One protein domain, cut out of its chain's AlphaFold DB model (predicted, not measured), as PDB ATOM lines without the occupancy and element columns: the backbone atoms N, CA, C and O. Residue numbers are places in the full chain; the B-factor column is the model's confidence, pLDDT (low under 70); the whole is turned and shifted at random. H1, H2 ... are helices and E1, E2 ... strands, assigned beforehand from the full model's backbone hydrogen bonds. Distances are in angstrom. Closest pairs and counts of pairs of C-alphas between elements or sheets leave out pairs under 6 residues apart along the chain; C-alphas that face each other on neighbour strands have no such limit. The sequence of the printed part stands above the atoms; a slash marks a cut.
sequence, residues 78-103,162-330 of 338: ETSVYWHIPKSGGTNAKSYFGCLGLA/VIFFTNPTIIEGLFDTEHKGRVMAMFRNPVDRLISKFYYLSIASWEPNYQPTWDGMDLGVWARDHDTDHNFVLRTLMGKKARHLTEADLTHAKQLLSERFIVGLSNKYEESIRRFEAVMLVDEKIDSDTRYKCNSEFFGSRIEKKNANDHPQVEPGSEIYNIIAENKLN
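This is residues 78 to 103 and 162 to 330 of the 338 residues of an uncharacterized protein of Thalassiosira oceanica (UniProt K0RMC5). A small, twisted parallel sheet of four strands has H1 and H7 over one face, with H9 farther out on that side; beyond the strands' last residues lies a cluster of three helices, H3, H4 and H10. H5 and H6 make a crossed pair, H6 grazing the sheet. The printed part has 195 residues, with named elements in the order E1 H1 E2 H2 E3 H3 H4 H5 H6 E4 H7 H8 H9 H10, ten helices and four strands; the sheet's order is E2 E1 E3 E4. The class is mixed, helices and strands; the whole is compact, with a radius of gyration of the C-alphas of 18.0 A and spans of 50 by 43 by 31 A.

E1, residues 80 to 83, is parallel to E2, residues 162 to 165, with N 82 and O 163 2.7 A apart, within hydrogen-bond range. E1 is also parallel to E3, residues 182 to 187, with N 81 and O 182 at 2.8 A. E3 is parallel to E4, residues 261 to 265, with N 187 and O 264 at 2.8 A. In two layers, helices on one face of a sheet, H1, residues 90 to 99, lies over E1 at a height of 9.2 A and H7, residues 266 to 279, over E3 and E4 at 7.8 A. H2, residues 168 to 174, only grazes the sheet. E2, H2, E3 form a split strand-helix-strand unit, E1 between the parallel strands, with a right-handed crossover. H3, residues 190 to 201, touches H10, residues 319 to 329, with residues 190 to 194 alone, closest C-alphas Val 191 and Ala 325, 6.1 A. H4, residues 219 to 225, touches H10, closest C-alphas Gly 220 and Ile 320, 5.8 A. H5, residues 232 to 238, touches H6, residues 247 to 260, closest C-alphas Leu 237 and Ala 253, 6.4 A. E3, H3 H4 H5 H6, E4 form a strand-helix-strand unit, parallel neighbour strands with helices between. H8, residues 282 to 285, and H9, residues 288 to 299, meet only through their link. H9 only just touches H1, with 3 pairs of C-alphas within 8 A, closest Cys 99 and Cys 294, 5.9 A. Every O i to N i+4 pair is within hydrogen-bond range in H1, H3, H4, H5, H6 and H9; H2 has 1 of 3, and 3 of 4 O i to N i+3 pairs, H7 8 of 10, H10 6 of 7, and H8 is too short.

E1 begins with C-alpha 80 at (2.411, -0.076, -18.790); H10 ends with C-alpha 329 at (-16.919, -14.205, -36.660). H6 is 19.7 A long, H7 17.7 A and E3 16.3 A.

Residues 104 to 161 are not printed; C-alphas 103 and 162 are 6.6 A apart. The links H3 to H4 and H9 to H10 are long. pLDDT is under 70 in residues 302 to 307 and 328 to 330.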
ATOM      1  N   GLU A  78       9.458   1.019 -16.518       93.19
ATOM      2  CA  GLU A  78       8.669   0.698 -17.705       93.19
ATOM      3  C   GLU A  78       7.220   1.192 -17.568       93.19
ATOM      4  O   GLU A  78       6.506   0.852 -16.620       93.19
ATOM      5  N   THR A  79       6.736   1.950 -18.555       95.50
ATOM      6  CA  THR A  79       5.331   2.366 -18.598       95.50
ATOM      7  C   THR A  79       4.442   1.244 -19.130       95.50
ATOM      8  O   THR A  79       4.618   0.739 -20.244       95.50
ATOM      9  N   SER A  80       3.421   0.886 -18.354       97.38
ATOM     10  CA  SER A  80       2.411  -0.076 -18.790       97.38
ATOM     11  C   SER A  80       1.322   0.596 -19.623       97.38
ATOM     12  O   SER A  80       0.935   1.744 -19.403       97.38
ATOM     13  N   VAL A  81       0.782  -0.132 -20.591       96.88
ATOM     14  CA  VAL A  81      -0.222   0.371 -21.529       96.88
ATOM     15  C   VAL A  81      -1.387  -0.604 -21.551       96.88
ATOM     16  O   VAL A  81      -1.221  -1.785 -21.832       96.88
ATOM     17  N   TYR A  82      -2.585  -0.127 -21.249       98.00
ATOM     18  CA  TYR A  82      -3.802  -0.921 -21.250       98.00
ATOM     19  C   TYR A  82      -4.622  -0.625 -22.506       98.00
ATOM     20  O   TYR A  82      -5.223   0.449 -22.643       98.00
ATOM     21  N   TRP A  83      -4.703  -1.607 -23.404       97.12
ATOM     22  CA  TRP A  83      -5.610  -1.544 -24.540       97.12
ATOM     23  C   TRP A  83      -7.049  -1.794 -24.079       97.12
ATOM     24  O   TRP A  83      -7.473  -2.914 -23.779       97.12
ATOM     25  N   HIS A  84      -7.826  -0.719 -24.033       96.88
ATOM     26  CA  HIS A  84      -9.226  -0.745 -23.669       96.88
ATOM     27  C   HIS A  84     -10.094  -1.218 -24.839       96.88
ATOM     28  O   HIS A  84     -10.513  -0.436 -25.692       96.88
ATOM     29  N   ILE A  85     -10.433  -2.506 -24.816       96.75
ATOM     30  CA  ILE A  85     -11.469  -3.088 -25.671       96.75
ATOM     31  C   ILE A  85     -12.842  -2.827 -25.021       96.75
ATOM     32  O   ILE A  85     -13.087  -3.298 -23.900       96.75
ATOM     33  N   PRO A  86     -13.770  -2.114 -25.693       95.19
ATOM     34  CA  PRO A  86     -15.090  -1.836 -25.143       95.19
ATOM     35  C   PRO A  86     -15.810  -3.107 -24.683       95.19
ATOM     36  O   PRO A  86     -15.750  -4.152 -25.335       95.19
ATOM     37  N   LYS A  87     -16.495  -3.006 -23.538       95.00
ATOM     38  CA  LYS A  87     -17.279  -4.090 -22.910       95.00
ATOM     39  C   LYS A  87     -16.485  -5.350 -22.541       95.00
ATOM     40  O   LYS A  87     -17.086  -6.390 -22.272       95.00
ATOM     41  N   SER A  88     -15.160  -5.233 -22.444       96.25
ATOM     42  CA  SER A  88     -14.270  -6.326 -22.030       96.25
ATOM     43  C   SER A  88     -13.646  -6.111 -20.645       96.25
ATOM     44  O   SER A  88     -12.703  -6.800 -20.297       96.25
ATOM     45  N   GLY A  89     -14.172  -5.185 -19.831       94.25
ATOM     46  CA  GLY A  89     -13.736  -4.979 -18.439       94.25
ATOM     47  C   GLY A  89     -12.738  -3.837 -18.209       94.25
ATOM     48  O   GLY A  89     -12.278  -3.661 -17.086       94.25
ATOM     49  N   GLY A  90     -12.429  -3.021 -19.223       95.12
ATOM     50  CA  GLY A  90     -11.450  -1.935 -19.083       95.12
ATOM     51  C   GLY A  90     -11.837  -0.832 -18.092       95.12
ATOM     52  O   GLY A  90     -10.964  -0.326 -17.394       95.12
ATOM     53  N   THR A  91     -13.126  -0.498 -17.956       94.31
ATOM     54  CA  THR A  91     -13.590   0.439 -16.913       94.31
ATOM     55  C   THR A  91     -13.296  -0.096 -15.515       94.31
ATOM     56  O   THR A  91     -12.755   0.636 -14.694       94.31
ATOM     57  N   ASN A  92     -13.558  -1.383 -15.266       95.12
ATOM     58  CA  ASN A  92     -13.241  -2.005 -13.981       95.12
ATOM     59  C   ASN A  92     -11.731  -2.032 -13.736       95.12
ATOM     60  O   ASN A  92     -11.309  -1.811 -12.606       95.12
ATOM     61  N   ALA A  93     -10.915  -2.240 -14.776       97.31
ATOM     62  CA  ALA A  93      -9.461  -2.284 -14.628       97.31
ATOM     63  C   ALA A  93      -8.925  -0.895 -14.276       97.31
ATOM     64  O   ALA A  93      -8.110  -0.745 -13.372       97.31
ATOM     65  N   LYS A  94      -9.466   0.141 -14.926       97.19
ATOM     66  CA  LYS A  94      -9.166   1.539 -14.613       97.19
ATOM     67  C   LYS A  94      -9.555   1.901 -13.182       97.19
ATOM     68  O   LYS A  94      -8.752   2.498 -12.475       97.19
ATOM     69  N   SER A  95     -10.764   1.540 -12.750       96.56
ATOM     70  CA  SER A  95     -11.218   1.785 -11.377       96.56
ATOM     71  C   SER A  95     -10.361   1.042 -10.353       96.56
ATOM     72  O   SER A  95     -10.031   1.618  -9.322       96.56
ATOM     73  N   TYR A  96      -9.956  -0.193 -10.657       97.44
ATOM     74  CA  TYR A  96      -9.072  -0.983  -9.807       97.44
ATOM     75  C   TYR A  96      -7.691  -0.330  -9.651       97.44
ATOM     76  O   TYR A  96      -7.263  -0.050  -8.534       97.44
ATOM     77  N   PHE A  97      -7.028   0.024 -10.757       98.12
ATOM     78  CA  PHE A  97      -5.738   0.723 -10.706       98.12
ATOM     79  C   PHE A  97      -5.846   2.112 -10.060       98.12
ATOM     80  O   PHE A  97      -4.930   2.543  -9.364       98.12
ATOM     81  N   GLY A  98      -6.986   2.789 -10.218       97.75
ATOM     82  CA  GLY A  98      -7.290   4.019  -9.489       97.75
ATOM     83  C   GLY A  98      -7.439   3.802  -7.980       97.75
ATOM     84  O   GLY A  98      -6.956   4.624  -7.208       97.75
ATOM     85  N   CYS A  99      -8.045   2.694  -7.540       97.50
ATOM     86  CA  CYS A  99      -8.135   2.330  -6.120       97.50
ATOM     87  C   CYS A  99      -6.748   2.138  -5.499       97.50
ATOM     88  O   CYS A  99      -6.476   2.681  -4.425       97.50
ATOM     89  N   LEU A 100      -5.859   1.442  -6.218       97.94
ATOM     90  CA  LEU A 100      -4.451   1.272  -5.838       97.94
ATOM     91  C   LEU A 100      -3.683   2.600  -5.796       97.94
ATOM     92  O   LEU A 100      -2.554   2.650  -5.324       97.94
ATOM     93  N   GLY A 101      -4.278   3.678  -6.303       97.69
ATOM     94  CA  GLY A 101      -3.658   4.984  -6.362       97.69
ATOM     95  C   GLY A 101      -2.584   5.085  -7.429       97.69
ATOM     96  O   GLY A 101      -1.729   5.949  -7.312       97.69
ATOM     97  N   LEU A 102      -2.590   4.257  -8.471       97.75
ATOM     98  CA  LEU A 102      -1.648   4.385  -9.587       97.75
ATOM     99  C   LEU A 102      -1.933   5.657 -10.408       97.75
ATOM    100  O   LEU A 102      -3.079   6.109 -10.490       97.75
ATOM    101  N   ALA A 103      -0.893   6.249 -11.001       98.19
ATOM    102  CA  ALA A 103      -1.013   7.409 -11.883       98.19
ATOM    103  C   ALA A 103      -1.488   6.978 -13.280       98.19
ATOM    104  O   ALA A 103      -0.771   6.313 -14.029       98.19
ATOM    105  N   VAL A 162       0.189   3.647 -15.727       98.12
ATOM    106  CA  VAL A 162      -0.575   2.961 -16.773       98.12
ATOM    107  C   VAL A 162      -1.320   3.919 -17.696       98.12
ATOM    108  O   VAL A 162      -2.012   4.845 -17.267       98.12
ATOM    109  N   ILE A 163      -1.226   3.644 -18.994       98.19
ATOM    110  CA  ILE A 163      -1.863   4.424 -20.052       98.19
ATOM    111  C   ILE A 163      -3.043   3.654 -20.639       98.19
ATOM    112  O   ILE A 163      -2.867   2.587 -21.213       98.19
ATOM    113  N   PHE A 164      -4.255   4.198 -20.542       97.75
ATOM    114  CA  PHE A 164      -5.459   3.616 -21.133       97.75
ATOM    115  C   PHE A 164      -5.756   4.223 -22.500       97.75
ATOM    116  O   PHE A 164      -6.054   5.414 -22.602       97.75
ATOM    117  N   PHE A 165      -5.810   3.381 -23.528       93.50
ATOM    118  CA  PHE A 165      -6.134   3.797 -24.892       93.50
ATOM    119  C   PHE A 165      -7.123   2.844 -25.555       93.50
ATOM    120  O   PHE A 165      -7.206   1.672 -25.207       93.50
ATOM    121  N   THR A 166      -7.869   3.328 -26.543       91.50
ATOM    122  CA  THR A 166      -8.810   2.509 -27.329       91.50
ATOM    123  C   THR A 166      -8.249   2.130 -28.696       91.50
ATOM    124  O   THR A 166      -8.558   1.055 -29.212       91.50
ATOM    125  N   ASN A 167      -7.398   2.988 -29.269       88.88
ATOM    126  CA  ASN A 167      -6.774   2.778 -30.565       88.88
ATOM    127  C   ASN A 167      -5.275   2.455 -30.420       88.88
ATOM    128  O   ASN A 167      -4.505   3.346 -30.078       88.88
ATOM    129  N   PRO A 168      -4.836   1.221 -30.692       86.12
ATOM    130  CA  PRO A 168      -3.440   0.835 -30.539       86.12
ATOM    131  C   PRO A 168      -2.444   1.542 -31.447       86.12
ATOM    132  O   PRO A 168      -1.259   1.558 -31.128       86.12
ATOM    133  N   THR A 169      -2.890   2.149 -32.547       83.12
ATOM    134  CA  THR A 169      -1.972   2.838 -33.464       83.12
ATOM    135  C   THR A 169      -1.256   4.022 -32.809       83.12
ATOM    136  O   THR A 169      -0.308   4.537 -33.384       83.12
ATOM    137  N   ILE A 170      -1.690   4.470 -31.623       83.19
ATOM    138  CA  ILE A 170      -1.002   5.530 -30.876       83.19
ATOM    139  C   ILE A 170       0.367   5.097 -30.337       83.19
ATOM    140  O   ILE A 170       1.180   5.955 -30.012       83.19
ATOM    141  N   ILE A 171       0.622   3.786 -30.222       86.75
ATOM    142  CA  ILE A 171       1.858   3.253 -29.630       86.75
ATOM    143  C   ILE A 171       3.089   3.755 -30.389       86.75
ATOM    144  O   ILE A 171       4.051   4.175 -29.757       86.75
ATOM    145  N   GLU A 172       3.033   3.784 -31.724       85.69
ATOM    146  CA  GLU A 172       4.143   4.250 -32.570       85.69
ATOM    147  C   GLU A 172       4.453   5.742 -32.393       85.69
ATOM    148  O   GLU A 172       5.563   6.174 -32.677       85.69
ATOM    149  N   GLY A 173       3.473   6.536 -31.953       87.69
ATOM    150  CA  GLY A 173       3.671   7.959 -31.692       87.69
ATOM    151  C   GLY A 173       4.213   8.242 -30.296       87.69
ATOM    152  O   GLY A 173       4.816   9.287 -30.090       87.69
ATOM    153  N   LEU A 174       3.979   7.339 -29.342       93.19
ATOM    154  CA  LEU A 174       4.203   7.605 -27.925       93.19
ATOM    155  C   LEU A 174       5.508   7.007 -27.387       93.19
ATOM    156  O   LEU A 174       6.157   7.632 -26.555       93.19
ATOM    157  N   PHE A 175       5.872   5.811 -27.847       94.94
ATOM    158  CA  PHE A 175       7.042   5.067 -27.377       94.94
ATOM    159  C   PHE A 175       8.209   5.185 -28.354       94.94
ATOM    160  O   PHE A 175       8.026   5.456 -29.540       94.94
ATOM    161  N   ASP A 176       9.416   4.927 -27.861       93.81
ATOM    162  CA  ASP A 176      10.637   4.932 -28.659       93.81
ATOM    163  C   ASP A 176      11.507   3.700 -28.345       93.81
ATOM    164  O   ASP A 176      11.128   2.818 -27.571       93.81
ATOM    165  N   THR A 177      12.660   3.587 -29.005       93.56
ATOM    166  CA  THR A 177      13.544   2.423 -28.861       93.56
ATOM    167  C   THR A 177      14.204   2.312 -27.489       93.56
ATOM    168  O   THR A 177      14.616   1.211 -27.113       93.56
ATOM    169  N   GLU A 178      14.325   3.424 -26.765       94.69
ATOM    170  CA  GLU A 178      14.911   3.495 -25.423       94.69
ATOM    171  C   GLU A 178      13.835   3.305 -24.346       94.69
ATOM    172  O   GLU A 178      14.086   2.670 -23.321       94.69
ATOM    173  N   HIS A 179      12.608   3.745 -24.628       95.62
ATOM    174  CA  HIS A 179      11.460   3.686 -23.737       95.62
ATOM    175  C   HIS A 179      10.335   2.875 -24.381       95.62
ATOM    176  O   HIS A 179       9.397   3.419 -24.966       95.62
ATOM    177  N   LYS A 180      10.431   1.548 -24.278       96.00
ATOM    178  CA  LYS A 180       9.392   0.630 -24.762       96.00
ATOM    179  C   LYS A 180       8.320   0.397 -23.703       96.00
ATOM    180  O   LYS A 180       8.640   0.283 -22.522       96.00
ATOM    181  N   GLY A 181       7.070   0.252 -24.130       95.31
ATOM    182  CA  GLY A 181       5.943  -0.041 -23.241       95.31
ATOM    183  C   GLY A 181       5.621  -1.531 -23.115       95.31
ATOM    184  O   GLY A 181       6.034  -2.347 -23.944       95.31
ATOM    185  N   ARG A 182       4.788  -1.880 -22.126       96.44
ATOM    186  CA  ARG A 182       4.142  -3.203 -22.024       96.44
ATOM    187  C   ARG A 182       2.669  -3.115 -22.339       96.44
ATOM    188  O   ARG A 182       1.948  -2.414 -21.635       96.44
ATOM    189  N   VAL A 183       2.186  -3.867 -23.322       96.81
ATOM    190  CA  VAL A 183       0.752  -3.850 -23.623       96.81
ATOM    191  C   VAL A 183       0.024  -4.935 -22.841       96.81
ATOM    192  O   VAL A 183       0.371  -6.113 -22.887       96.81
ATOM    193  N   MET A 184      -1.027  -4.533 -22.140       98.12
ATOM    194  CA  MET A 184      -1.997  -5.395 -21.482       98.12
ATOM    195  C   MET A 184      -3.346  -5.220 -22.168       98.12
ATOM    196  O   MET A 184      -3.705  -4.117 -22.585       98.12
ATOM    197  N   ALA A 185      -4.122  -6.293 -22.272       97.81
ATOM    198  CA  ALA A 185      -5.467  -6.223 -22.828       97.81
ATOM    199  C   ALA A 185      -6.372  -7.266 -22.181       97.81
ATOM    200  O   ALA A 185      -5.969  -8.409 -21.970       97.81
ATOM    201  N   MET A 186      -7.614  -6.880 -21.895       98.12
ATOM    202  CA  MET A 186      -8.643  -7.795 -21.412       98.12
ATOM    203  C   MET A 186      -9.578  -8.158 -22.559       98.12
ATOM    204  O   MET A 186     -10.190  -7.280 -23.169       98.12
ATOM    205  N   PHE A 187      -9.704  -9.451 -22.834       97.94
ATOM    206  CA  PHE A 187     -10.580  -9.982 -23.868       97.94
ATOM    207  C   PHE A 187     -11.837 -10.573 -23.250       97.94
ATOM    208  O   PHE A 187     -11.821 -11.152 -22.166       97.94
ATOM    209  N   ARG A 188     -12.938 -10.461 -23.982       96.06
ATOM    210  CA  ARG A 188     -14.205 -11.117 -23.674       96.06
ATOM    211  C   ARG A 188     -14.590 -12.002 -24.846       96.06
ATOM    212  O   ARG A 188     -14.184 -11.724 -25.975       96.06
ATOM    213  N   ASN A 189     -15.389 -13.039 -24.585       95.69
ATOM    214  CA  ASN A 189     -16.043 -13.776 -25.658       95.69
ATOM    215  C   ASN A 189     -16.705 -12.766 -26.626       95.69
ATOM    216  O   ASN A 189     -17.435 -11.883 -26.158       95.69
ATOM    217  N   PRO A 190     -16.426 -12.827 -27.941       95.06
ATOM    218  CA  PRO A 190     -16.907 -11.810 -28.868       95.06
ATOM    219  C   PRO A 190     -18.432 -11.670 -28.897       95.06
ATOM    220  O   PRO A 190     -18.912 -10.543 -28.999       95.06
ATOM    221  N   VAL A 191     -19.178 -12.771 -28.753       94.81
ATOM    222  CA  VAL A 191     -20.648 -12.762 -28.718       94.81
ATOM    223  C   VAL A 191     -21.135 -12.065 -27.449       94.81
ATOM    224  O   VAL A 191     -21.855 -11.072 -27.536       94.81
ATOM    225  N   ASP A 192     -20.638 -12.470 -26.277       95.62
ATOM    226  CA  ASP A 192     -21.006 -11.834 -25.003       95.62
ATOM    227  C   ASP A 192     -20.662 -10.340 -24.976       95.62
ATOM    228  O   ASP A 192     -21.368  -9.534 -24.366       95.62
ATOM    229  N   ARG A 193     -19.554  -9.951 -25.621       95.88
ATOM    230  CA  ARG A 193     -19.146  -8.547 -25.752       95.88
ATOM    231  C   ARG A 193     -20.166  -7.751 -26.567       95.88
ATOM    232  O   ARG A 193     -20.505  -6.640 -26.160       95.88
ATOM    233  N   LEU A 194     -20.635  -8.297 -27.691       95.75
ATOM    234  CA  LEU A 194     -21.625  -7.654 -28.559       95.75
ATOM    235  C   LEU A 194     -22.983  -7.529 -27.868       95.75
ATOM    236  O   LEU A 194     -23.547  -6.438 -27.849       95.75
ATOM    237  N   ILE A 195     -23.441  -8.588 -27.202       96.25
ATOM    238  CA  ILE A 195     -24.673  -8.566 -26.399       96.25
ATOM    239  C   ILE A 195     -24.572  -7.493 -25.312       96.25
ATOM    240  O   ILE A 195     -25.435  -6.628 -25.178       96.25
ATOM    241  N   SER A 196     -23.460  -7.481 -24.573       95.88
ATOM    242  CA  SER A 196     -23.229  -6.479 -23.533       95.88
ATOM    243  C   SER A 196     -23.155  -5.054 -24.088       95.88
ATOM    244  O   SER A 196     -23.514  -4.112 -23.385       95.88
ATOM    245  N   LYS A 197     -22.680  -4.866 -25.327       95.88
ATOM    246  CA  LYS A 197     -22.673  -3.567 -26.014       95.88
ATOM    247  C   LYS A 197     -24.090  -3.125 -26.370       95.88
ATOM    248  O   LYS A 197     -24.409  -1.975 -26.089       95.88
ATOM    249  N   PHE A 198     -24.902  -4.014 -26.942       96.69
ATOM    250  CA  PHE A 198     -26.295  -3.743 -27.299       96.69
ATOM    251  C   PHE A 198     -27.085  -3.206 -26.098       96.69
ATOM    252  O   PHE A 198     -27.491  -2.047 -26.107       96.69
ATOM    253  N   TYR A 199     -27.168  -3.991 -25.018       97.19
ATOM    254  CA  TYR A 199     -27.904  -3.602 -23.808       97.19
ATOM    255  C   TYR A 199     -27.293  -2.407 -23.071       97.19
ATOM    256  O   TYR A 199     -27.964  -1.718 -22.314       97.19
ATOM    257  N   TYR A 200     -25.993  -2.160 -23.233       96.00
ATOM    258  CA  TYR A 200     -25.373  -0.984 -22.637       96.00
ATOM    259  C   TYR A 200     -25.749   0.294 -23.373       96.00
ATOM    260  O   TYR A 200     -26.159   1.267 -22.743       96.00
ATOM    261  N   LEU A 201     -25.592   0.298 -24.697       96.56
ATOM    262  CA  LEU A 201     -25.855   1.482 -25.506       96.56
ATOM    263  C   LEU A 201     -27.350   1.793 -25.611       96.56
ATOM    264  O   LEU A 201     -27.669   2.930 -25.934       96.56
ATOM    265  N   SER A 202     -28.242   0.854 -25.282       96.56
ATOM    266  CA  SER A 202     -29.680   1.122 -25.180       96.56
ATOM    267  C   SER A 202     -30.077   1.937 -23.945       96.56
ATOM    268  O   SER A 202     -31.144   2.537 -23.957       96.56
ATOM    269  N   ILE A 203     -29.238   2.007 -22.897       95.38
ATOM    270  CA  ILE A 203     -29.567   2.718 -21.640       95.38
ATOM    271  C   ILE A 203     -28.570   3.817 -21.240       95.38
ATOM    272  O   ILE A 203     -28.874   4.658 -20.397       95.38
ATOM    273  N   ALA A 204     -27.357   3.814 -21.797       94.75
ATOM    274  CA  ALA A 204     -26.274   4.695 -21.362       94.75
ATOM    275  C   ALA A 204     -26.375   6.107 -21.963       94.75
ATOM    276  O   ALA A 204     -25.552   6.483 -22.792       94.75
ATOM    277  N   SER A 205     -27.354   6.905 -21.528       96.06
ATOM    278  CA  SER A 205     -27.640   8.254 -22.055       96.06
ATOM    279  C   SER A 205     -26.484   9.262 -21.966       96.06
ATOM    280  O   SER A 205     -26.504  10.288 -22.641       96.06
ATOM    281  N   TRP A 206     -25.467   8.976 -21.152       92.62
ATOM    282  CA  TRP A 206     -24.253   9.782 -21.002       92.62
ATOM    283  C   TRP A 206     -23.138   9.421 -21.996       92.62
ATOM    284  O   TRP A 206     -22.123  10.118 -22.058       92.62
ATOM    285  N   GLU A 207     -23.272   8.320 -22.740       91.56
ATOM    286  CA  GLU A 207     -22.296   7.926 -23.753       91.56
ATOM    287  C   GLU A 207     -22.564   8.667 -25.073       91.56
ATOM    288  O   GLU A 207     -23.704   8.694 -25.535       91.56
ATOM    289  N   PRO A 208     -21.535   9.187 -25.768       91.50
ATOM    290  CA  PRO A 208     -21.719   9.852 -27.064       91.50
ATOM    291  C   PRO A 208     -22.368   8.964 -28.134       91.50
ATOM    292  O   PRO A 208     -22.973   9.465 -29.074       91.50
ATOM    293  N   ASN A 209     -22.225   7.644 -27.991       92.25
ATOM    294  CA  ASN A 209     -22.775   6.645 -28.904       92.25
ATOM    295  C   ASN A 209     -24.038   5.970 -28.342       92.25
ATOM    296  O   ASN A 209     -24.329   4.840 -28.732       92.25
ATOM    297  N   TYR A 210     -24.740   6.609 -27.402       96.25
ATOM    298  CA  TYR A 210     -26.043   6.164 -26.910       96.25
ATOM    299  C   TYR A 210     -27.033   5.952 -28.066       96.25
ATOM    300  O   TYR A 210     -27.106   6.764 -28.988       96.25
ATOM    301  N   GLN A 211     -27.785   4.852 -28.024       96.94
ATOM    302  CA  GLN A 211     -28.746   4.454 -29.052       96.94
ATOM    303  C   GLN A 211     -30.107   4.180 -28.400       96.94
ATOM    304  O   GLN A 211     -30.439   3.024 -28.142       96.94
ATOM    305  N   PRO A 212     -30.924   5.218 -28.137       96.75
ATOM    306  CA  PRO A 212     -32.218   5.048 -27.471       96.75
ATOM    307  C   PRO A 212     -33.181   4.159 -28.265       96.75
ATOM    308  O   PRO A 212     -34.040   3.508 -27.688       96.75
ATOM    309  N   THR A 213     -33.036   4.096 -29.592       97.56
ATOM    310  CA  THR A 213     -33.863   3.242 -30.458       97.56
ATOM    311  C   THR A 213     -33.608   1.750 -30.257       97.56
ATOM    312  O   THR A 213     -34.395   0.941 -30.734       97.56
ATOM    313  N   TRP A 214     -32.517   1.373 -29.582       97.12
ATOM    314  CA  TRP A 214     -32.220  -0.017 -29.240       97.12
ATOM    315  C   TRP A 214     -32.944  -0.467 -27.968       97.12
ATOM    316  O   TRP A 214     -32.994  -1.666 -27.698       97.12
ATOM    317  N   ASP A 215     -33.507   0.459 -27.186       96.44
ATOM    318  CA  ASP A 215     -34.294   0.106 -26.007       96.44
ATOM    319  C   ASP A 215     -35.590  -0.608 -26.419       96.44
ATOM    320  O   ASP A 215     -36.334  -0.145 -27.283       96.44
ATOM    321  N   GLY A 216     -35.820  -1.792 -25.851       95.94
ATOM    322  CA  GLY A 216     -36.908  -2.691 -26.250       95.94
ATOM    323  C   GLY A 216     -36.763  -3.352 -27.632       95.94
ATOM    324  O   GLY A 216     -37.644  -4.124 -28.015       95.94
ATOM    325  N   MET A 217     -35.681  -3.101 -28.384       97.56
ATOM    326  CA  MET A 217     -35.430  -3.767 -29.668       97.56
ATOM    327  C   MET A 217     -35.120  -5.257 -29.456       97.56
ATOM    328  O   MET A 217     -34.404  -5.633 -28.528       97.56
ATOM    329  N   ASP A 218     -35.620  -6.120 -30.343       97.38
ATOM    330  CA  ASP A 218     -35.222  -7.527 -30.353       97.38
ATOM    331  C   ASP A 218     -33.727  -7.669 -30.691       97.38
ATOM    332  O   ASP A 218     -33.231  -7.098 -31.668       97.38
ATOM    333  N   LEU A 219     -33.005  -8.469 -29.902       96.81
ATOM    334  CA  LEU A 219     -31.563  -8.666 -30.065       96.81
ATOM    335  C   LEU A 219     -31.219  -9.268 -31.439       96.81
ATOM    336  O   LEU A 219     -30.174  -8.945 -32.006       96.81
ATOM    337  N   GLY A 220     -32.087 -10.120 -31.994       96.12
ATOM    338  CA  GLY A 220     -31.900 -10.719 -33.317       96.12
ATOM    339  C   GLY A 220     -32.063  -9.713 -34.445       96.12
ATOM    340  O   GLY A 220     -31.258  -9.712 -35.378       96.12
ATOM    341  N   VAL A 221     -33.060  -8.833 -34.344       96.69
ATOM    342  CA  VAL A 221     -33.238  -7.695 -35.262       96.69
ATOM    343  C   VAL A 221     -32.020  -6.773 -35.214       96.69
ATOM    344  O   VAL A 221     -31.451  -6.442 -36.255       96.69
ATOM    345  N   TRP A 222     -31.543  -6.419 -34.019       96.69
ATOM    346  CA  TRP A 222     -30.327  -5.620 -33.881       96.69
ATOM    347  C   TRP A 222     -29.107  -6.294 -34.532       96.69
ATOM    348  O   TRP A 222     -28.394  -5.670 -35.323       96.69
ATOM    349  N   ALA A 223     -28.875  -7.575 -34.233       94.81
ATOM    350  CA  ALA A 223     -27.702  -8.309 -34.704       94.81
ATOM    351  C   ALA A 223     -27.651  -8.455 -36.236       94.81
ATOM    352  O   ALA A 223     -26.559  -8.465 -36.817       94.81
ATOM    353  N   ARG A 224     -28.819  -8.571 -36.885       93.44
ATOM    354  CA  ARG A 224     -28.944  -8.654 -38.348       93.44
ATOM    355  C   ARG A 224     -28.823  -7.292 -39.022       93.44
ATOM    356  O   ARG A 224     -28.043  -7.161 -39.962       93.44
ATOM    357  N   ASP A 225     -29.543  -6.294 -38.514       93.88
ATOM    358  CA  ASP A 225     -29.827  -5.081 -39.291       93.88
ATOM    359  C   ASP A 225     -29.028  -3.850 -38.831       93.88
ATOM    360  O   ASP A 225     -28.866  -2.901 -39.596       93.88
ATOM    361  N   HIS A 226     -28.506  -3.851 -37.599       93.75
ATOM    362  CA  HIS A 226     -27.923  -2.654 -36.971       93.75
ATOM    363  C   HIS A 226     -26.475  -2.826 -36.501       93.75
ATOM    364  O   HIS A 226     -25.736  -1.841 -36.415       93.75
ATOM    365  N   ASP A 227     -26.043  -4.044 -36.169       88.50
ATOM    366  CA  ASP A 227     -24.687  -4.245 -35.664       88.50
ATOM    367  C   ASP A 227     -23.627  -4.025 -36.758       88.50
ATOM    368  O   ASP A 227     -23.586  -4.724 -37.768       88.50
ATOM    369  N   THR A 228     -22.702  -3.100 -36.518       89.62
ATOM    370  CA  THR A 228     -21.594  -2.752 -37.425       89.62
ATOM    371  C   THR A 228     -20.227  -3.222 -36.914       89.62
ATOM    372  O   THR A 228     -19.197  -2.972 -37.542       89.62
ATOM    373  N   ASP A 229     -20.182  -3.935 -35.788       90.06
ATOM    374  CA  ASP A 229     -18.974  -4.283 -35.027       90.06
ATOM    375  C   ASP A 229     -18.275  -5.564 -35.560       90.06
ATOM    376  O   ASP A 229     -17.785  -6.424 -34.824       90.06
ATOM    377  N   HIS A 230     -18.225  -5.711 -36.889       89.31
ATOM    378  CA  HIS A 230     -17.683  -6.894 -37.566       89.31
ATOM    379  C   HIS A 230     -16.174  -7.050 -37.331       89.31
ATOM    380  O   HIS A 230     -15.377  -6.255 -37.840       89.31
ATOM    381  N   ASN A 231     -15.767  -8.119 -36.635       91.19
ATOM    382  CA  ASN A 231     -14.363  -8.441 -36.351       91.19
ATOM    383  C   ASN A 231     -13.553  -7.267 -35.760       91.19
ATOM    384  O   ASN A 231     -12.352  -7.151 -36.008       91.19
ATOM    385  N   PHE A 232     -14.183  -6.388 -34.973       92.12
ATOM    386  CA  PHE A 232     -13.576  -5.146 -34.472       92.12
ATOM    387  C   PHE A 232     -12.207  -5.323 -33.824       92.12
ATOM    388  O   PHE A 232     -11.298  -4.547 -34.109       92.12
ATOM    389  N   VAL A 233     -12.039  -6.348 -32.985       93.38
ATOM    390  CA  VAL A 233     -10.763  -6.619 -32.309       93.38
ATOM    391  C   VAL A 233      -9.672  -6.900 -33.340       93.38
ATOM    392  O   VAL A 233      -8.622  -6.262 -33.286       93.38
ATOM    393  N   LEU A 234      -9.932  -7.771 -34.327       93.00
ATOM    394  CA  LEU A 234      -8.947  -8.043 -35.373       93.00
ATOM    395  C   LEU A 234      -8.703  -6.811 -36.247       93.00
ATOM    396  O   LEU A 234      -7.557  -6.475 -36.521       93.00
ATOM    397  N   ARG A 235      -9.759  -6.103 -36.661       91.94
ATOM    398  CA  ARG A 235      -9.634  -4.871 -37.460       91.94
ATOM    399  C   ARG A 235      -8.758  -3.840 -36.774       91.94
ATOM    400  O   ARG A 235      -7.907  -3.239 -37.423       91.94
ATOM    401  N   THR A 236      -8.961  -3.666 -35.477       91.50
ATOM    402  CA  THR A 236      -8.208  -2.728 -34.649       91.50
ATOM    403  C   THR A 236      -6.753  -3.170 -34.533       91.50
ATOM    404  O   THR A 236      -5.858  -2.381 -34.826       91.50
ATOM    405  N   LEU A 237      -6.509  -4.453 -34.243       90.69
ATOM    406  CA  LEU A 237      -5.163  -5.033 -34.253       90.69
ATOM    407  C   LEU A 237      -4.508  -5.024 -35.627       90.69
ATOM    408  O   LEU A 237      -3.310  -5.168 -35.690       90.69
ATOM    409  N   MET A 238      -5.219  -4.880 -36.735       90.12
ATOM    410  CA  MET A 238      -4.591  -4.870 -38.063       90.12
ATOM    411  C   MET A 238      -4.568  -3.474 -38.688       90.12
ATOM    412  O   MET A 238      -4.081  -3.313 -39.804       90.12
ATOM    413  N   GLY A 239      -5.127  -2.461 -38.017       88.12
ATOM    414  CA  GLY A 239      -5.331  -1.129 -38.599       88.12
ATOM    415  C   GLY A 239      -6.290  -1.109 -39.793       88.12
ATOM    416  O   GLY A 239      -6.247  -0.192 -40.611       88.12
ATOM    417  N   LYS A 240      -7.155  -2.121 -39.939       88.00
ATOM    418  CA  LYS A 240      -8.013  -2.328 -41.117       88.00
ATOM    419  C   LYS A 240      -9.457  -1.903 -40.842       88.00
ATOM    420  O   LYS A 240     -10.319  -2.741 -40.578       88.00
ATOM    421  N   LYS A 241      -9.742  -0.601 -40.970       80.81
ATOM    422  CA  LYS A 241     -11.099  -0.045 -40.764       80.81
ATOM    423  C   LYS A 241     -12.129  -0.591 -41.766       80.81
ATOM    424  O   LYS A 241     -13.123  -1.162 -41.346       80.81
ATOM    425  N   ALA A 242     -11.863  -0.474 -43.071       77.25
ATOM    426  CA  ALA A 242     -12.796  -0.890 -44.133       77.25
ATOM    427  C   ALA A 242     -12.283  -2.043 -45.018       77.25
ATOM    428  O   ALA A 242     -13.034  -2.607 -45.806       77.25
ATOM    429  N   ARG A 243     -10.997  -2.404 -44.910       75.88
ATOM    430  CA  ARG A 243     -10.375  -3.429 -45.766       75.88
ATOM    431  C   ARG A 243     -10.865  -4.836 -45.416       75.88
ATOM    432  O   ARG A 243     -11.195  -5.109 -44.261       75.88
ATOM    433  N   HIS A 244     -10.859  -5.737 -46.395       87.38
ATOM    434  CA  HIS A 244     -11.105  -7.159 -46.157       87.38
ATOM    435  C   HIS A 244     -10.043  -7.718 -45.195       87.38
ATOM    436  O   HIS A 244      -8.857  -7.396 -45.308       87.38
ATOM    437  N   LEU A 245     -10.479  -8.533 -44.234       89.12
ATOM    438  CA  LEU A 245      -9.585  -9.282 -43.354       89.12
ATOM    439  C   LEU A 245      -9.328 -10.680 -43.913       89.12
ATOM    440  O   LEU A 245     -10.252 -11.335 -44.377       89.12
ATOM    441  N   THR A 246      -8.097 -11.141 -43.847       89.38
ATOM    442  CA  THR A 246      -7.648 -12.425 -44.391       89.38
ATOM    443  C   THR A 246      -7.272 -13.387 -43.265       89.38
ATOM    444  O   THR A 246      -7.101 -12.984 -42.115       89.38
ATOM    445  N   GLU A 247      -7.078 -14.664 -43.581       88.44
ATOM    446  CA  GLU A 247      -6.536 -15.630 -42.617       88.44
ATOM    447  C   GLU A 247      -5.106 -15.271 -42.170       88.44
ATOM    448  O   GLU A 247      -4.729 -15.483 -41.013       88.44
ATOM    449  N   ALA A 248      -4.330 -14.637 -43.055       89.50
ATOM    450  CA  ALA A 248      -3.017 -14.099 -42.720       89.50
ATOM    451  C   ALA A 248      -3.108 -13.004 -41.643       89.50
ATOM    452  O   ALA A 248      -2.284 -12.979 -40.732       89.50
ATOM    453  N   ASP A 249      -4.139 -12.151 -41.685       89.69
ATOM    454  CA  ASP A 249      -4.384 -11.147 -40.642       89.69
ATOM    455  C   ASP A 249      -4.677 -11.801 -39.290       89.69
ATOM    456  O   ASP A 249      -4.131 -11.395 -38.266       89.69
ATOM    457  N   LEU A 250      -5.517 -12.841 -39.280       91.88
ATOM    458  CA  LEU A 250      -5.830 -13.583 -38.061       91.88
ATOM    459  C   LEU A 250      -4.576 -14.244 -37.477       91.88
ATOM    460  O   LEU A 250      -4.352 -14.185 -36.268       91.88
ATOM    461  N   THR A 251      -3.759 -14.855 -38.332       92.50
ATOM    462  CA  THR A 251      -2.492 -15.485 -37.940       92.50
ATOM    463  C   THR A 251      -1.536 -14.458 -37.343       92.50
ATOM    464  O   THR A 251      -1.030 -14.660 -36.239       92.50
ATOM    465  N   HIS A 252      -1.370 -13.314 -38.010       91.69
ATOM    466  CA  HIS A 252      -0.524 -12.228 -37.529       91.69
ATOM    467  C   HIS A 252      -1.013 -11.682 -36.186       91.69
ATOM    468  O   HIS A 252      -0.220 -11.479 -35.273       91.69
ATOM    469  N   ALA A 253      -2.319 -11.467 -36.019       92.75
ATOM    470  CA  ALA A 253      -2.854 -10.969 -34.757       92.75
ATOM    471  C   ALA A 253      -2.678 -11.962 -33.609       92.75
ATOM    472  O   ALA A 253      -2.354 -11.549 -32.501       92.75
ATOM    473  N   LYS A 254      -2.854 -13.267 -33.856       95.19
ATOM    474  CA  LYS A 254      -2.573 -14.304 -32.852       95.19
ATOM    475  C   LYS A 254      -1.109 -14.265 -32.424       95.19
ATOM    476  O   LYS A 254      -0.841 -14.259 -31.225       95.19
ATOM    477  N   GLN A 255      -0.192 -14.189 -33.388       94.75
ATOM    478  CA  GLN A 255       1.238 -14.076 -33.117       94.75
ATOM    479  C   GLN A 255       1.540 -12.818 -32.292       94.75
ATOM    480  O   GLN A 255       2.112 -12.915 -31.207       94.75
ATOM    481  N   LEU A 256       1.051 -11.660 -32.741       93.19
ATOM    482  CA  LEU A 256       1.211 -10.379 -32.062       93.19
ATOM    483  C   LEU A 256       0.748 -10.438 -30.600       93.19
ATOM    484  O   LEU A 256       1.482 -10.040 -29.697       93.19
ATOM    485  N   LEU A 257      -0.452 -10.971 -30.360       95.38
ATOM    486  CA  LEU A 257      -0.983 -11.123 -29.008       95.38
ATOM    487  C   LEU A 257      -0.130 -12.073 -28.164       95.38
ATOM    488  O   LEU A 257       0.154 -11.762 -27.013       95.38
ATOM    489  N   SER A 258       0.306 -13.201 -28.728       96.56
ATOM    490  CA  SER A 258       1.114 -14.183 -27.997       96.56
ATOM    491  C   SER A 258       2.508 -13.675 -27.628       96.56
ATOM    492  O   SER A 258       3.058 -14.089 -26.612       96.56
ATOM    493  N   GLU A 259       3.073 -12.771 -28.429       96.12
ATOM    494  CA  GLU A 259       4.460 -12.339 -28.282       96.12
ATOM    495  C   GLU A 259       4.626 -10.963 -27.621       96.12
ATOM    496  O   GLU A 259       5.709 -10.663 -27.104       96.12
ATOM    497  N   ARG A 260       3.601 -10.101 -27.665       95.50
ATOM    498  CA  ARG A 260       3.698  -8.687 -27.240       95.50
ATOM    499  C   ARG A 260       2.630  -8.250 -26.233       95.50
ATOM    500  O   ARG A 260       2.749  -7.159 -25.685       95.50
ATOM    501  N   PHE A 261       1.598  -9.060 -25.984       97.12
ATOM    502  CA  PHE A 261       0.499  -8.684 -25.093       97.12
ATOM    503  C   PHE A 261       0.442  -9.577 -23.860       97.12
ATOM    504  O   PHE A 261       0.453 -10.804 -23.941       97.12
ATOM    505  N   ILE A 262       0.259  -8.951 -22.704       98.25
ATOM    506  CA  ILE A 262      -0.202  -9.643 -21.506       98.25
ATOM    507  C   ILE A 262      -1.725  -9.751 -21.610       98.25
ATOM    508  O   ILE A 262      -2.457  -8.765 -21.495       98.25
ATOM    509  N   VAL A 263      -2.195 -10.961 -21.901       98.25
ATOM    510  CA  VAL A 263      -3.604 -11.240 -22.194       98.25
ATOM    511  C   VAL A 263      -4.358 -11.610 -20.919       98.25
ATOM    512  O   VAL A 263      -4.033 -12.589 -20.243       98.25
ATOM    513  N   GLY A 264      -5.404 -10.843 -20.626       98.44
ATOM    514  CA  GLY A 264      -6.422 -11.153 -19.628       98.44
ATOM    515  C   GLY A 264      -7.735 -11.604 -20.268       98.44
ATOM    516  O   GLY A 264      -8.032 -11.260 -21.415       98.44
ATOM    517  N   LEU A 265      -8.547 -12.343 -19.514       97.81
ATOM    518  CA  LEU A 265      -9.891 -12.770 -19.901       97.81
ATOM    519  C   LEU A 265     -10.929 -12.237 -18.910       97.81
ATOM    520  O   LEU A 265     -10.821 -12.441 -17.701       97.81
ATOM    521  N   SER A 266     -11.995 -11.616 -19.411       95.62
ATOM    522  CA  SER A 266     -13.016 -10.979 -18.574       95.62
ATOM    523  C   SER A 266     -13.803 -11.969 -17.707       95.62
ATOM    524  O   SER A 266     -14.340 -11.584 -16.676       95.62
ATOM    525  N   ASN A 267     -13.892 -13.242 -18.104       93.75
ATOM    526  CA  ASN A 267     -14.497 -14.311 -17.297       93.75
ATOM    527  C   ASN A 267     -13.522 -14.921 -16.266       93.75
ATOM    528  O   ASN A 267     -13.922 -15.758 -15.461       93.75
ATOM    529  N   LYS A 268     -12.253 -14.500 -16.286       96.56
ATOM    530  CA  LYS A 268     -11.202 -14.801 -15.303       96.56
ATOM    531  C   LYS A 268     -10.606 -13.487 -14.799       96.56
ATOM    532  O   LYS A 268      -9.391 -13.317 -14.760       96.56
ATOM    533  N   TYR A 269     -11.481 -12.533 -14.489       95.19
ATOM    534  CA  TYR A 269     -11.105 -11.139 -14.282       95.19
ATOM    535  C   TYR A 269     -10.097 -10.955 -13.140       95.19
ATOM    536  O   TYR A 269      -9.064 -10.339 -13.358       95.19
ATOM    537  N   GLU A 270     -10.354 -11.534 -11.962       95.69
ATOM    538  CA  GLU A 270      -9.441 -11.455 -10.808       95.69
ATOM    539  C   GLU A 270      -8.047 -12.007 -11.147       95.69
ATOM    540  O   GLU A 270      -7.045 -11.322 -10.975       95.69
ATOM    541  N   GLU A 271      -7.984 -13.211 -11.717       97.69
ATOM    542  CA  GLU A 271      -6.728 -13.825 -12.170       97.69
ATOM    543  C   GLU A 271      -6.013 -12.963 -13.224       97.69
ATOM    544  O   GLU A 271      -4.792 -12.829 -13.218       97.69
ATOM    545  N   SER A 272      -6.770 -12.334 -14.122       98.19
ATOM    546  CA  SER A 272      -6.214 -11.447 -15.145       98.19
ATOM    547  C   SER A 272      -5.629 -10.172 -14.539       98.19
ATOM    548  O   SER A 272      -4.555  -9.745 -14.953       98.19
ATOM    549  N   ILE A 273      -6.297  -9.587 -13.540       98.00
ATOM    550  CA  ILE A 273      -5.779  -8.431 -12.803       98.00
ATOM    551  C   ILE A 273      -4.513  -8.802 -12.036       98.00
ATOM    552  O   ILE A 273      -3.532  -8.084 -12.172       98.00
ATOM    553  N   ARG A 274      -4.468  -9.947 -11.344       97.88
ATOM    554  CA  ARG A 274      -3.243 -10.410 -10.663       97.88
ATOM    555  C   ARG A 274      -2.049 -10.523 -11.617       97.88
ATOM    556  O   ARG A 274      -0.936 -10.135 -11.273       97.88
ATOM    557  N   ARG A 275      -2.269 -11.001 -12.847       98.00
ATOM    558  CA  ARG A 275      -1.220 -11.025 -13.887       98.00
ATOM    559  C   ARG A 275      -0.778  -9.626 -14.293       98.00
ATOM    560  O   ARG A 275       0.414  -9.409 -14.487       98.00
ATOM    561  N   PHE A 276      -1.718  -8.693 -14.426       98.44
ATOM    562  CA  PHE A 276      -1.409  -7.295 -14.729       98.44
ATOM    563  C   PHE A 276      -0.616  -6.635 -13.597       98.44
ATOM    564  O   PHE A 276       0.384  -5.982 -13.860       98.44
ATOM    565  N   GLU A 277      -0.980  -6.881 -12.339       98.06
ATOM    566  CA  GLU A 277      -0.229  -6.399 -11.176       98.06
ATOM    567  C   GLU A 277       1.213  -6.901 -11.163       98.06
ATOM    568  O   GLU A 277       2.136  -6.114 -10.949       98.06
ATOM    569  N   ALA A 278       1.413  -8.192 -11.451       97.56
ATOM    570  CA  ALA A 278       2.739  -8.795 -11.499       97.56
ATOM    571  C   ALA A 278       3.629  -8.148 -12.570       97.56
ATOM    572  O   ALA A 278       4.805  -7.897 -12.319       97.56
ATOM    573  N   VAL A 279       3.084  -7.841 -13.754       97.44
ATOM    574  CA  VAL A 279       3.868  -7.180 -14.813       97.44
ATOM    575  C   VAL A 279       4.064  -5.684 -14.579       97.44
ATOM    576  O   VAL A 279       5.016  -5.116 -15.098       97.44
ATOM    577  N   MET A 280       3.192  -5.056 -13.793       97.81
ATOM    578  CA  MET A 280       3.299  -3.654 -13.382       97.81
ATOM    579  C   MET A 280       4.158  -3.456 -12.126       97.81
ATOM    580  O   MET A 280       4.359  -2.313 -11.708       97.81
ATOM    581  N   LEU A 281       4.630  -4.553 -11.519       97.44
ATOM    582  CA  LEU A 281       5.377  -4.572 -10.260       97.44
ATOM    583  C   LEU A 281       4.626  -3.832  -9.138       97.44
ATOM    584  O   LEU A 281       5.211  -3.077  -8.367       97.44
ATOM    585  N   VAL A 282       3.303  -4.031  -9.054       97.06
ATOM    586  CA  VAL A 282       2.444  -3.342  -8.068       97.06
ATOM    587  C   VAL A 282       2.917  -3.584  -6.635       97.06
ATOM    588  O   VAL A 282       2.884  -2.662  -5.827       97.06
ATOM    589  N   ASP A 283       3.429  -4.776  -6.344       95.25
ATOM    590  CA  ASP A 283       3.935  -5.167  -5.022       95.25
ATOM    591  C   ASP A 283       5.159  -4.356  -4.578       95.25
ATOM    592  O   ASP A 283       5.427  -4.249  -3.386       95.25
ATOM    593  N   GLU A 284       5.893  -3.774  -5.528       95.12
ATOM    594  CA  GLU A 284       7.036  -2.897  -5.258       95.12
ATOM    595  C   GLU A 284       6.603  -1.432  -5.073       95.12
ATOM    596  O   GLU A 284       7.349  -0.630  -4.512       95.12
ATOM    597  N   LYS A 285       5.399  -1.072  -5.542       93.62
ATOM    598  CA  LYS A 285       4.896   0.310  -5.603       93.62
ATOM    599  C   LYS A 285       3.856   0.632  -4.533       93.62
ATOM    600  O   LYS A 285       3.759   1.782  -4.108       93.62
ATOM    601  N   ILE A 286       3.042  -0.351  -4.153       96.88
ATOM    602  CA  ILE A 286       1.839  -0.175  -3.334       96.88
ATOM    603  C   ILE A 286       1.948  -1.021  -2.068       96.88
ATOM    604  O   ILE A 286       2.325  -2.191  -2.118       96.88
ATOM    605  N   ASP A 287       1.583  -0.440  -0.927       96.50
ATOM    606  CA  ASP A 287       1.596  -1.145   0.349       96.50
ATOM    607  C   ASP A 287       0.548  -2.277   0.402       96.50
ATOM    608  O   ASP A 287      -0.488  -2.260  -0.278       96.50
ATOM    609  N   SER A 288       0.822  -3.284   1.234       96.00
ATOM    610  CA  SER A 288      -0.014  -4.481   1.341       96.00
ATOM    611  C   SER A 288      -1.448  -4.184   1.773       96.00
ATOM    612  O   SER A 288      -2.357  -4.895   1.336       96.00
ATOM    613  N   ASP A 289      -1.659  -3.153   2.592       97.00
ATOM    614  CA  ASP A 289      -2.962  -2.832   3.174       97.00
ATOM    615  C   ASP A 289      -3.866  -2.166   2.135       97.00
ATOM    616  O   ASP A 289      -5.015  -2.583   1.951       97.00
ATOM    617  N   THR A 290      -3.333  -1.199   1.379       96.69
ATOM    618  CA  THR A 290      -4.012  -0.593   0.224       96.69
ATOM    619  C   THR A 290      -4.387  -1.661  -0.795       96.69
ATOM    620  O   THR A 290      -5.547  -1.737  -1.219       96.69
ATOM    621  N   ARG A 291      -3.443  -2.545  -1.144       96.06
ATOM    622  CA  ARG A 291      -3.695  -3.640  -2.090       96.06
ATOM    623  C   ARG A 291      -4.770  -4.596  -1.574       96.06
ATOM    624  O   ARG A 291      -5.689  -4.941  -2.316       96.06
ATOM    625  N   TYR A 292      -4.704  -5.001  -0.305       95.75
ATOM    626  CA  TYR A 292      -5.707  -5.872   0.316       95.75
ATOM    627  C   TYR A 292      -7.102  -5.235   0.313       95.75
ATOM    628  O   TYR A 292      -8.083  -5.900  -0.034       95.75
ATOM    629  N   LYS A 293      -7.199  -3.940   0.644       95.88
ATOM    630  CA  LYS A 293      -8.459  -3.188   0.631       95.88
ATOM    631  C   LYS A 293      -9.064  -3.134  -0.772       95.88
ATOM    632  O   LYS A 293     -10.241  -3.454  -0.927       95.88
ATOM    633  N   CYS A 294      -8.271  -2.795  -1.789       95.44
ATOM    634  CA  CYS A 294      -8.741  -2.737  -3.174       95.44
ATOM    635  C   CYS A 294      -9.137  -4.116  -3.712       95.44
ATOM    636  O   CYS A 294     -10.204  -4.258  -4.307       95.44
ATOM    637  N   ASN A 295      -8.344  -5.155  -3.441       94.69
ATOM    638  CA  ASN A 295      -8.706  -6.530  -3.788       94.69
ATOM    639  C   ASN A 295     -10.024  -6.948  -3.134       94.69
ATOM    640  O   ASN A 295     -10.905  -7.489  -3.797       94.69
ATOM    641  N   SER A 296     -10.194  -6.636  -1.852       93.94
ATOM    642  CA  SER A 296     -11.425  -6.942  -1.127       93.94
ATOM    643  C   SER A 296     -12.626  -6.183  -1.686       93.94
ATOM    644  O   SER A 296     -13.706  -6.757  -1.730       93.94
ATOM    645  N   GLU A 297     -12.451  -4.935  -2.137       92.12
ATOM    646  CA  GLU A 297     -13.508  -4.095  -2.723       92.12
ATOM    647  C   GLU A 297     -13.928  -4.517  -4.143       92.12
ATOM    648  O   GLU A 297     -15.077  -4.286  -4.533       92.12
ATOM    649  N   PHE A 298     -13.023  -5.107  -4.926       91.81
ATOM    650  CA  PHE A 298     -13.298  -5.480  -6.319       91.81
ATOM    651  C   PHE A 298     -13.538  -6.982  -6.521       91.81
ATOM    652  O   PHE A 298     -14.256  -7.348  -7.453       91.81
ATOM    653  N   PHE A 299     -12.972  -7.844  -5.668       91.88
ATOM    654  CA  PHE A 299     -12.994  -9.309  -5.821       91.88
ATOM    655  C   PHE A 299     -13.579 -10.059  -4.616       91.88
ATOM    656  O   PHE A 299     -13.720 -11.280  -4.662       91.88
ATOM    657  N   GLY A 300     -13.939  -9.366  -3.533       87.19
ATOM    658  CA  GLY A 300     -14.541  -9.991  -2.356       87.19
ATOM    659  C   GLY A 300     -15.896 -10.664  -2.632       87.19
ATOM    660  O   GLY A 300     -16.670 -10.256  -3.497       87.19
ATOM    661  N   SER A 301     -16.228 -11.674  -1.824       75.12
ATOM    662  CA  SER A 301     -17.401 -12.558  -1.977       75.12
ATOM    663  C   SER A 301     -18.778 -11.891  -1.853       75.12
ATOM    664  O   SER A 301     -19.794 -12.555  -2.044       75.12
ATOM    665  N   ARG A 302     -18.839 -10.597  -1.519       62.56
ATOM    666  CA  ARG A 302     -20.083  -9.851  -1.252       62.56
ATOM    667  C   ARG A 302     -20.384  -8.759  -2.274       62.56
ATOM    668  O   ARG A 302     -21.263  -7.938  -2.036       62.56
ATOM    669  N   ILE A 303     -19.635  -8.698  -3.370       59.03
ATOM    670  CA  ILE A 303     -19.722  -7.571  -4.295       59.03
ATOM    671  C   ILE A 303     -20.635  -7.930  -5.457       59.03
ATOM    672  O   ILE A 303     -20.298  -8.744  -6.318       59.03
ATOM    673  N   GLU A 304     -21.794  -7.272  -5.487       67.06
ATOM    674  CA  GLU A 304     -22.533  -7.057  -6.726       67.06
ATOM    675  C   GLU A 304     -21.554  -6.499  -7.760       67.06
ATOM    676  O   GLU A 304     -20.809  -5.558  -7.475       67.06
ATOM    677  N   LYS A 305     -21.492  -7.122  -8.939       68.25
ATOM    678  CA  LYS A 305     -20.511  -6.782  -9.974       68.25
ATOM    679  C   LYS A 305     -20.629  -5.295 -10.336       68.25
ATOM    680  O   LYS A 305     -21.465  -4.912 -11.151       68.25
ATOM    681  N   LYS A 306     -19.759  -4.455  -9.765       66.88
ATOM    682  CA  LYS A 306     -19.708  -3.020 -10.071       66.88
ATOM    683  C   LYS A 306     -19.493  -2.839 -11.581       66.88
ATOM    684  O   LYS A 306     -18.622  -3.479 -12.177       66.88
ATOM    685  N   ASN A 307     -20.305  -1.979 -12.194       68.31
ATOM    686  CA  ASN A 307     -20.318  -1.676 -13.634       68.31
ATOM    687  C   ASN A 307     -20.623  -2.864 -14.571       68.31
ATOM    688  O   ASN A 307     -20.314  -2.798 -15.769       68.31
ATOM    689  N   ALA A 308     -21.217  -3.948 -14.065       78.56
ATOM    690  CA  ALA A 308     -21.903  -4.905 -14.919       78.56
ATOM    691  C   ALA A 308     -23.349  -4.438 -15.084       78.56
ATOM    692  O   ALA A 308     -24.058  -4.257 -14.101       78.56
ATOM    693  N   ASN A 309     -23.776  -4.235 -16.325       84.31
ATOM    694  CA  ASN A 309     -25.200  -4.107 -16.589       84.31
ATOM    695  C   ASN A 309     -25.752  -5.511 -16.715       84.31
ATOM    696  O   ASN A 309     -25.267  -6.274 -17.560       84.31
ATOM    697  N   ASP A 310     -26.743  -5.826 -15.897       88.88
ATOM    698  CA  ASP A 310     -27.466  -7.071 -16.042       88.88
ATOM    699  C   ASP A 310     -28.182  -7.079 -17.387       88.88
ATOM    700  O   ASP A 310     -28.816  -6.111 -17.809       88.88
ATOM    701  N   HIS A 311     -28.012  -8.186 -18.093       92.44
ATOM    702  CA  HIS A 311     -28.683  -8.445 -19.345       92.44
ATOM    703  C   HIS A 311     -28.965  -9.943 -19.463       92.44
ATOM    704  O   HIS A 311     -28.231 -10.752 -18.871       92.44
ATOM    705  N   PRO A 312     -29.990 -10.331 -20.242       93.88
ATOM    706  CA  PRO A 312     -30.245 -11.727 -20.558       93.88
ATOM    707  C   PRO A 312     -28.967 -12.428 -21.020       93.88
ATOM    708  O   PRO A 312     -28.185 -11.886 -21.814       93.88
ATOM    709  N   GLN A 313     -28.732 -13.616 -20.470       94.00
ATOM    710  CA  GLN A 313     -27.687 -14.497 -20.970       94.00
ATOM    711  C   GLN A 313     -28.209 -15.190 -22.223       94.00
ATOM    712  O   GLN A 313     -29.379 -15.563 -22.299       94.00
ATOM    713  N   VAL A 314     -27.336 -15.331 -23.211       95.31
ATOM    714  CA  VAL A 314     -27.644 -16.033 -24.451       95.31
ATOM    715  C   VAL A 314     -26.868 -17.336 -24.439       95.31
ATOM    716  O   VAL A 314     -25.637 -17.327 -24.430       95.31
ATOM    717  N   GLU A 315     -27.593 -18.449 -24.438       96.06
ATOM    718  CA  GLU A 315     -26.991 -19.779 -24.413       96.06
ATOM    719  C   GLU A 315     -26.166 -20.029 -25.688       96.06
ATOM    720  O   GLU A 315     -26.679 -19.821 -26.800       96.06
ATOM    721  N   PRO A 316     -24.904 -20.487 -25.562       94.94
ATOM    722  CA  PRO A 316     -24.102 -20.914 -26.700       94.94
ATOM    723  C   PRO A 316     -24.840 -21.945 -27.562       94.94
ATOM    724  O   PRO A 316     -25.355 -22.939 -27.058       94.94
ATOM    725  N   GLY A 317     -24.882 -21.706 -28.874       93.88
ATOM    726  CA  GLY A 317     -25.555 -22.579 -29.843       93.88
ATOM    727  C   GLY A 317     -27.046 -22.297 -30.063       93.88
ATOM    728  O   GLY A 317     -27.629 -22.882 -30.974       93.88
ATOM    729  N   SER A 318     -27.663 -21.390 -29.294       96.69
ATOM    730  CA  SER A 318     -29.016 -20.897 -29.590       96.69
ATOM    731  C   SER A 318     -29.076 -20.162 -30.939       96.69
ATOM    732  O   SER A 318     -28.061 -19.674 -31.437       96.69
ATOM    733  N   GLU A 319     -30.271 -20.036 -31.527       96.00
ATOM    734  CA  GLU A 319     -30.462 -19.334 -32.809       96.00
ATOM    735  C   GLU A 319     -29.878 -17.915 -32.768       96.00
ATOM    736  O   GLU A 319     -29.091 -17.529 -33.631       96.00
ATOM    737  N   ILE A 320     -30.186 -17.163 -31.708       96.00
ATOM    738  CA  ILE A 320     -29.678 -15.804 -31.529       96.00
ATOM    739  C   ILE A 320     -28.157 -15.764 -31.316       96.00
ATOM    740  O   ILE A 320     -27.490 -14.873 -31.847       96.00
ATOM    741  N   TYR A 321     -27.581 -16.742 -30.607       95.62
ATOM    742  CA  TYR A 321     -26.128 -16.866 -30.478       95.62
ATOM    743  C   TYR A 321     -25.475 -17.048 -31.846       95.62
ATOM    744  O   TYR A 321     -24.512 -16.352 -32.169       95.62
ATOM    745  N   ASN A 322     -26.019 -17.957 -32.656       94.38
ATOM    746  CA  ASN A 322     -25.482 -18.281 -33.973       94.38
ATOM    747  C   ASN A 322     -25.623 -17.095 -34.931       94.38
ATOM    748  O   ASN A 322     -24.660 -16.782 -35.615       94.38
ATOM    749  N   ILE A 323     -26.731 -16.345 -34.897       92.56
ATOM    750  CA  ILE A 323     -26.879 -15.100 -35.675       92.56
ATOM    751  C   ILE A 323     -25.747 -14.112 -35.356       92.56
ATOM    752  O   ILE A 323     -25.144 -13.539 -36.266       92.56
ATOM    753  N   ILE A 324     -25.436 -13.908 -34.073       92.75
ATOM    754  CA  ILE A 324     -24.369 -12.986 -33.658       92.75
ATOM    755  C   ILE A 324     -22.990 -13.554 -34.027       92.75
ATOM    756  O   ILE A 324     -22.128 -12.820 -34.511       92.75
ATOM    757  N   ALA A 325     -22.770 -14.852 -33.820       91.81
ATOM    758  CA  ALA A 325     -21.504 -15.508 -34.120       91.81
ATOM    759  C   ALA A 325     -21.218 -15.546 -35.632       91.81
ATOM    760  O   ALA A 325     -20.140 -15.146 -36.065       91.81
ATOM    761  N   GLU A 326     -22.172 -15.971 -36.457       84.94
ATOM    762  CA  GLU A 326     -22.012 -16.160 -37.901       84.94
ATOM    763  C   GLU A 326     -21.862 -14.837 -38.643       84.94
ATOM    764  O   GLU A 326     -20.930 -14.684 -39.434       84.94
ATOM    765  N   ASN A 327     -22.705 -13.842 -38.338       71.94
ATOM    766  CA  ASN A 327     -22.641 -12.544 -39.011       71.94
ATOM    767  C   ASN A 327     -21.310 -11.813 -38.762       71.94
ATOM    768  O   ASN A 327     -20.963 -10.885 -39.504       71.94
ATOM    769  N   LYS A 328     -20.580 -12.174 -37.695       67.56
ATOM    770  CA  LYS A 328     -19.497 -11.341 -37.152       67.56
ATOM    771  C   LYS A 328     -18.159 -12.058 -36.970       67.56
ATOM    772  O   LYS A 328     -17.149 -11.358 -36.922       67.56
ATOM    773  N   LEU A 329     -18.129 -13.393 -36.893       62.88
ATOM    774  CA  LEU A 329     -16.919 -14.205 -36.660       62.88
ATOM    775  C   LEU A 329     -16.590 -15.167 -37.802       62.88
ATOM    776  O   LEU A 329     -15.509 -15.760 -37.789       62.88
ATOM    777  N   ASN A 330     -17.486 -15.340 -38.776       57.44
ATOM    778  CA  ASN A 330     -17.219 -16.258 -39.869       57.44
ATOM    779  C   ASN A 330     -16.247 -15.622 -40.879       57.44
ATOM    780  O   ASN A 330     -16.561 -14.644 -41.556       57.44
TER     781      ASN A 330